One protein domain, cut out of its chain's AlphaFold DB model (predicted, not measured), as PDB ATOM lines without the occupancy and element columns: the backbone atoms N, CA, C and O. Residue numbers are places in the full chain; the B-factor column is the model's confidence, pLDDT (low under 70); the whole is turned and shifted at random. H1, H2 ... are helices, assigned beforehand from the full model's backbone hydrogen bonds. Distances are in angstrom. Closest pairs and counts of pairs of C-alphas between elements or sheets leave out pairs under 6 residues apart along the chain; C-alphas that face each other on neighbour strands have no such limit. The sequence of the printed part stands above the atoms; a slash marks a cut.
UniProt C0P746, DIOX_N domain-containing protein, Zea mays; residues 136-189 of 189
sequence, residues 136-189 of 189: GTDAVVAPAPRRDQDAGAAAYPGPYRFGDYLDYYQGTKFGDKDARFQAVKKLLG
ATOM      1  N   GLY A 136      23.549  16.169  19.122       98.06
ATOM      2  CA  GLY A 136      24.552  15.252  19.674       98.06
ATOM      3  C   GLY A 136      23.962  13.855  19.891       98.06
ATOM      4  O   GLY A 136      22.757  13.709  20.074       98.06
ATOM      5  N   THR A 137      24.785  12.807  19.867       97.75
ATOM      6  CA  THR A 137      24.308  11.410  19.965       97.75
ATOM      7  C   THR A 137      23.656  11.076  21.312       97.75
ATOM      8  O   THR A 137      22.834  10.165  21.405       97.75
ATOM      9  N   ASP A 138      23.993  11.811  22.365       97.62
ATOM     10  CA  ASP A 138      23.408  11.731  23.701       97.62
ATOM     11  C   ASP A 138      22.237  12.698  23.925       97.62
ATOM     12  O   ASP A 138      21.556  12.594  24.947       97.62
ATOM     13  N   ALA A 139      21.960  13.598  22.975       98.12
ATOM     14  CA  ALA A 139      20.842  14.523  23.070       98.12
ATOM     15  C   ALA A 139      19.513  13.758  23.101       98.12
ATOM     16  O   ALA A 139      19.266  12.867  22.282       98.12
ATOM     17  N   VAL A 140      18.645  14.136  24.038       97.56
ATOM     18  CA  VAL A 140      17.294  13.586  24.157       97.56
ATOM     19  C   VAL A 140      16.345  14.406  23.292       97.56
ATOM     20  O   VAL A 140      16.244  15.622  23.449       97.56
ATOM     21  N   VAL A 141      15.638  13.732  22.391       97.31
ATOM     22  CA  VAL A 141      14.669  14.330  21.471       97.31
ATOM     23  C   VAL A 141      13.261  13.921  21.891       97.31
ATOM     24  O   VAL A 141      12.977  12.745  22.111       97.31
ATOM     25  N   ALA A 142      12.374  14.906  22.005       95.31
ATOM     26  CA  ALA A 142      10.955  14.730  22.284       95.31
ATOM     27  C   ALA A 142      10.165  15.919  21.715       95.31
ATOM     28  O   ALA A 142      10.752  16.987  21.523       95.31
ATOM     29  N   PRO A 143       8.849  15.784  21.480       94.75
ATOM     30  CA  PRO A 143       7.990  16.923  21.173       94.75
ATOM     31  C   PRO A 143       8.153  18.060  22.188       94.75
ATOM     32  O   PRO A 143       8.081  17.835  23.398       94.75
ATOM     33  N   ALA A 144       8.372  19.285  21.703       91.81
ATOM     34  CA  ALA A 144       8.494  20.445  22.575       91.81
ATOM     35  C   ALA A 144       7.155  20.713  23.292       91.81
ATOM     36  O   ALA A 144       6.101  20.646  22.650       91.81
ATOM     37  N   PRO A 145       7.161  21.056  24.595       84.50
ATOM     38  CA  PRO A 145       5.941  21.429  25.299       84.50
ATOM     39  C   PRO A 145       5.281  22.630  24.617       84.50
ATOM     40  O   PRO A 145       5.890  23.696  24.499       84.50
ATOM     41  N   ARG A 146       4.032  22.470  24.177       75.25
ATOM     42  CA  ARG A 146       3.233  23.559  23.606       75.25
ATOM     43  C   ARG A 146       2.214  24.073  24.619       75.25
ATOM     44  O   ARG A 146       1.777  23.343  25.507       75.25
ATOM     45  N   ARG A 147       1.885  25.367  24.519       67.25
ATOM     46  CA  ARG A 147       0.898  26.023  25.402       67.25
ATOM     47  C   ARG A 147      -0.510  25.477  25.170       67.25
ATOM     48  O   ARG A 147      -1.296  25.412  26.109       67.25
ATOM     49  N   ASP A 148      -0.803  25.080  23.943       64.00
ATOM     50  CA  ASP A 148      -1.936  24.269  23.541       64.00
ATOM     51  C   ASP A 148      -1.532  22.788  23.583       64.00
ATOM     52  O   ASP A 148      -0.617  22.341  22.892       64.00
ATOM     53  N   GLN A 149      -2.186  22.009  24.447       56.53
ATOM     54  CA  GLN A 149      -2.015  20.556  24.503       56.53
ATOM     55  C   GLN A 149      -2.631  19.923  23.251       56.53
ATOM     56  O   GLN A 149      -3.748  19.415  23.268       56.53
ATOM     57  N   ASP A 150      -1.903  19.991  22.145       57.84
ATOM     58  CA  ASP A 150      -2.298  19.368  20.896       57.84
ATOM     59  C   ASP A 150      -2.178  17.847  20.987       57.84
ATOM     60  O   ASP A 150      -1.109  17.297  21.275       57.84
ATOM     61  N   ALA A 151      -3.247  17.156  20.589       57.72
ATOM     62  CA  ALA A 151      -3.262  15.708  20.375       57.72
ATOM     63  C   ALA A 151      -2.155  15.222  19.408       57.72
ATOM     64  O   ALA A 151      -1.790  14.047  19.425       57.72
ATOM     65  N   GLY A 152      -1.585  16.123  18.595       64.56
ATOM     66  CA  GLY A 152      -0.483  15.840  17.676       64.56
ATOM     67  C   GLY A 152       0.817  15.409  18.362       64.56
ATOM     68  O   GLY A 152       1.533  14.585  17.802       64.56
ATOM     69  N   ALA A 153       1.105  15.866  19.587       72.69
ATOM     70  CA  ALA A 153       2.319  15.457  20.305       72.69
ATOM     71  C   ALA A 153       2.336  13.947  20.596       72.69
ATOM     72  O   ALA A 153       3.377  13.304  20.490       72.69
ATOM     73  N   ALA A 154       1.167  13.354  20.867       80.62
ATOM     74  CA  ALA A 154       1.039  11.919  21.093       80.62
ATOM     75  C   ALA A 154       1.291  11.084  19.825       80.62
ATOM     76  O   ALA A 154       1.492   9.877  19.936       80.62
ATOM     77  N   ALA A 155       1.284  11.675  18.627       86.38
ATOM     78  CA  ALA A 155       1.557  10.956  17.382       86.38
ATOM     79  C   ALA A 155       3.059  10.746  17.122       86.38
ATOM     80  O   ALA A 155       3.418   9.852  16.353       86.38
ATOM     81  N   TYR A 156       3.928  11.524  17.776       93.06
ATOM     82  CA  TYR A 156       5.374  11.509  17.554       93.06
ATOM     83  C   TYR A 156       6.126  10.701  18.629       93.06
ATOM     84  O   TYR A 156       5.656  10.597  19.763       93.06
ATOM     85  N   PRO A 157       7.279  10.091  18.287       94.69
ATOM     86  CA  PRO A 157       8.137   9.406  19.249       94.69
ATOM     87  C   PRO A 157       8.818  10.389  20.207       94.69
ATOM     88  O   PRO A 157       9.083  11.536  19.844       94.69
ATOM     89  N   GLY A 158       9.179   9.911  21.396       90.50
ATOM     90  CA  GLY A 158       9.927  10.680  22.387       90.50
ATOM     91  C   GLY A 158       9.464  10.394  23.819       90.50
ATOM     92  O   GLY A 158       8.289  10.085  24.011       90.50
ATOM     93  N   PRO A 159      10.344  10.549  24.823       95.38
ATOM     94  CA  PRO A 159      11.759  10.899  24.687       95.38
ATOM     95  C   PRO A 159      12.611   9.720  24.186       95.38
ATOM     96  O   PRO A 159      12.414   8.598  24.622       95.38
ATOM     97  N   TYR A 160      13.582   9.979  23.305       96.94
ATOM     98  CA  TYR A 160      14.612   9.009  22.894       96.94
ATOM     99  C   TYR A 160      15.968   9.708  22.717       96.94
ATOM    100  O   TYR A 160      16.013  10.924  22.516       96.94
ATOM    101  N   ARG A 161      17.085   8.970  22.772       97.75
ATOM    102  CA  ARG A 161      18.410   9.526  22.438       97.75
ATOM    103  C   ARG A 161      18.597   9.570  20.926       97.75
ATOM    104  O   ARG A 161      18.298   8.598  20.235       97.75
ATOM    105  N   PHE A 162      19.150  10.662  20.404       98.12
ATOM    106  CA  PHE A 162      19.371  10.804  18.963       98.12
ATOM    107  C   PHE A 162      20.300   9.722  18.381       98.12
ATOM    108  O   PHE A 162      20.088   9.291  17.250       98.12
ATOM    109  N   GLY A 163      21.283   9.237  19.149       97.94
ATOM    110  CA  GLY A 163      22.139   8.116  18.743       97.94
ATOM    111  C   GLY A 163      21.346   6.844  18.424       97.94
ATOM    112  O   GLY A 163      21.515   6.281  17.349       97.94
ATOM    113  N   ASP A 164      20.401   6.469  19.290       97.62
ATOM    114  CA  ASP A 164      19.573   5.267  19.105       97.62
ATOM    115  C   ASP A 164      18.661   5.403  17.871       97.62
ATOM    116  O   ASP A 164      18.468   4.459  17.099       97.62
ATOM    117  N   TYR A 165      18.129   6.611  17.638       97.75
ATOM    118  CA  TYR A 165      17.394   6.921  16.412       97.75
ATOM    119  C   TYR A 165      18.274   6.768  15.171       97.75
ATOM    120  O   TYR A 165      17.821   6.230  14.162       97.75
ATOM    121  N   LEU A 166      19.517   7.256  15.226       96.88
ATOM    122  CA  LEU A 166      20.448   7.205  14.105       96.88
ATOM    123  C   LEU A 166      20.811   5.759  13.744       96.88
ATOM    124  O   LEU A 166      20.805   5.424  12.559       96.88
ATOM    125  N   ASP A 167      21.047   4.907  14.741       96.50
ATOM    126  CA  ASP A 167      21.320   3.480  14.543       96.50
ATOM    127  C   ASP A 167      20.143   2.779  13.850       96.50
ATOM    128  O   ASP A 167      20.321   2.072  12.854       96.50
ATOM    129  N   TYR A 168      18.912   3.050  14.298       96.31
ATOM    130  CA  TYR A 168      17.709   2.523  13.646       96.31
ATOM    131  C   TYR A 168      17.508   3.096  12.229       96.31
ATOM    132  O   TYR A 168      17.142   2.381  11.288       96.31
ATOM    133  N   TYR A 169      17.756   4.396  12.050       96.56
ATOM    134  CA  TYR A 169      17.620   5.096  10.775       96.56
ATOM    135  C   TYR A 169      18.560   4.529   9.707       96.56
ATOM    136  O   TYR A 169      18.143   4.375   8.563       96.56
ATOM    137  N   GLN A 170      19.801   4.170  10.051       94.31
ATOM    138  CA  GLN A 170      20.759   3.621   9.083       94.31
ATOM    139  C   GLN A 170      20.236   2.352   8.390       94.31
ATOM    140  O   GLN A 170      20.392   2.216   7.177       94.31
ATOM    141  N   GLY A 171      19.544   1.472   9.123       93.56
ATOM    142  CA  GLY A 171      18.932   0.261   8.565       93.56
ATOM    143  C   GLY A 171      17.608   0.489   7.823       93.56
ATOM    144  O   GLY A 171      17.146  -0.394   7.106       93.56
ATOM    145  N   THR A 172      16.987   1.662   7.977       95.31
ATOM    146  CA  THR A 172      15.623   1.948   7.490       95.31
ATOM    147  C   THR A 172      15.521   3.218   6.644       95.31
ATOM    148  O   THR A 172      14.418   3.654   6.311       95.31
ATOM    149  N   LYS A 173      16.658   3.806   6.253       94.50
ATOM    150  CA  LYS A 173      16.769   5.123   5.601       94.50
ATOM    151  C   LYS A 173      15.846   5.309   4.396       94.50
ATOM    152  O   LYS A 173      15.287   6.387   4.219       94.50
ATOM    153  N   PHE A 174      15.713   4.273   3.571       95.69
ATOM    154  CA  PHE A 174      14.899   4.292   2.350       95.69
ATOM    155  C   PHE A 174      13.505   3.671   2.533       95.69
ATOM    156  O   PHE A 174      12.767   3.531   1.561       95.69
ATOM    157  N   GLY A 175      13.157   3.274   3.758       94.94
ATOM    158  CA  GLY A 175      11.823   2.810   4.117       94.94
ATOM    159  C   GLY A 175      10.869   3.960   4.443       94.94
ATOM    160  O   GLY A 175      11.235   5.138   4.424       94.94
ATOM    161  N   ASP A 176       9.633   3.597   4.776       95.69
ATOM    162  CA  ASP A 176       8.591   4.552   5.142       95.69
ATOM    163  C   ASP A 176       8.921   5.298   6.452       95.69
ATOM    164  O   ASP A 176       9.308   4.697   7.462       95.69
ATOM    165  N   LYS A 177       8.789   6.630   6.431       95.69
ATOM    166  CA  LYS A 177       9.109   7.488   7.584       95.69
ATOM    167  C   LYS A 177       8.113   7.304   8.722       95.69
ATOM    168  O   LYS A 177       8.533   7.247   9.875       95.69
ATOM    169  N   ASP A 178       6.827   7.190   8.414       94.38
ATOM    170  CA  ASP A 178       5.799   7.080   9.446       94.38
ATOM    171  C   ASP A 178       5.951   5.746  10.191       94.38
ATOM    172  O   ASP A 178       5.940   5.713  11.423       94.38
ATOM    173  N   ALA A 179       6.241   4.662   9.465       95.44
ATOM    174  CA  ALA A 179       6.609   3.373  10.039       95.44
ATOM    175  C   ALA A 179       7.858   3.466  10.933       95.44
ATOM    176  O   ALA A 179       7.880   2.879  12.018       95.44
ATOM    177  N   ARG A 180       8.880   4.234  10.526       96.00
ATOM    178  CA  ARG A 180      10.063   4.494  11.361       96.00
ATOM    179  C   ARG A 180       9.696   5.228  12.651       96.00
ATOM    180  O   ARG A 180      10.135   4.799  13.714       96.00
ATOM    181  N   PHE A 181       8.875   6.274  12.594       95.69
ATOM    182  CA  PHE A 181       8.419   6.979  13.797       95.69
ATOM    183  C   PHE A 181       7.616   6.080  14.740       95.69
ATOM    184  O   PHE A 181       7.862   6.109  15.945       95.69
ATOM    185  N   GLN A 182       6.723   5.231  14.219       95.19
ATOM    186  CA  GLN A 182       5.990   4.269  15.049       95.19
ATOM    187  C   GLN A 182       6.913   3.217  15.675       95.19
ATOM    188  O   GLN A 182       6.746   2.865  16.843       95.19
ATOM    189  N   ALA A 183       7.911   2.734  14.931       95.06
ATOM    190  CA  ALA A 183       8.890   1.788  15.454       95.06
ATOM    191  C   ALA A 183       9.740   2.412  16.567       95.06
ATOM    192  O   ALA A 183       9.831   1.839  17.647       95.06
ATOM    193  N   VAL A 184      10.288   3.611  16.348       94.88
ATOM    194  CA  VAL A 184      11.051   4.363  17.360       94.88
ATOM    195  C   VAL A 184      10.199   4.605  18.600       94.88
ATOM    196  O   VAL A 184      10.662   4.357  19.707       94.88
ATOM    197  N   LYS A 185       8.935   5.008  18.432       92.88
ATOM    198  CA  LYS A 185       8.014   5.223  19.552       92.88
ATOM    199  C   LYS A 185       7.789   3.959  20.383       92.88
ATOM    200  O   LYS A 185       7.604   4.060  21.580       92.88
ATOM    201  N   LYS A 186       7.768   2.782  19.754       92.38
ATOM    202  CA  LYS A 186       7.572   1.498  20.443       92.38
ATOM    203  C   LYS A 186       8.857   0.955  21.074       92.38
ATOM    204  O   LYS A 186       8.787   0.225  22.055       92.38
ATOM    205  N   LEU A 187      10.001   1.202  20.436       89.06
ATOM    206  CA  LEU A 187      11.284   0.598  20.798       89.06
ATOM    207  C   LEU A 187      12.093   1.458  21.774       89.06
ATOM    208  O   LEU A 187      12.861   0.897  22.550       89.06
ATOM    209  N   LEU A 188      11.957   2.786  21.699       85.56
ATOM    210  CA  LEU A 188      12.862   3.750  22.337       85.56
ATOM    211  C   LEU A 188      12.156   4.797  23.215       85.56
ATOM    212  O   LEU A 188      12.856   5.541  23.898       85.56
ATOM    213  N   GLY A 189      10.821   4.882  23.176       61.81
ATOM    214  CA  GLY A 189       9.997   5.797  23.981       61.81
ATOM    215  C   GLY A 189       8.984   5.045  24.834       61.81
ATOM    216  O   GLY A 189       8.517   5.649  25.824       61.81
TER     217      GLY A 189
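What this domain is: This is residues 136 to 189 of the 189 residues of the protein "DIOX_N domain-containing protein" of Zea mays (UniProt C0P746). Two helices of equal residue count, H2 and H3, sit steeply tilted to each other on one side of the domain, and a wide loop runs out from them and folds back, with the short helix H1 on its returning stretch. Residues 140 to 141 and 160 to 161, a short antiparallel pairing, draw the two sides of this loop together, and residues 146 to 151 stick out at its far end. The printed part has 54 residues, 27 of them in three named helices in the order H1, H2, H3, with no named strand, and the class is all helix. It is only just compact, close to loose, with a radius of gyration of the C-alphas of 11.7 A and spans of 35 by 24 by 16 A.

Where its parts are: The printed part begins at Gly 136, C-alpha at (24.552, 15.252, 19.674), and residues 136 to 150 hold no named element. H1 is residues 151 to 155, beginning at C-alpha 151 (-3.262, 15.708, 20.375). H2 is residues 162 to 172 and measures 15.0 A from first to last C-alpha. H3 is residues 177 to 187, 15.1 A long, ending at C-alpha 187 (11.284, 0.598, 20.798).

How they stand to each other: H1 and H2 are apart. H1 and H3 are near each other, with 5 pairs of C-alphas within 10 A. H2 and H3 touch, the closest C-alphas being those of Tyr 165 and Val 184, 6.9 A apart. They run opposite ways at a steep tilt of 53 degrees. Every O i to N i+4 pair is within hydrogen-bond range in H3, 6 of 7 in H2, and 0 of 1 in H1, where 2 of 2 O i to N i+3 pairs are.

The domain as a whole: The farthest C-alphas, those of Arg 147 and Gly 171, are 35.7 A apart. The printed part has no cut and ends at Gly 189, the chain's last residue. The link from H1 to H2 is short, that from H2 to H3 tight. Mean pLDDT of the printed part is 89.4, with residues 147 to 152 and residue 189 under 70.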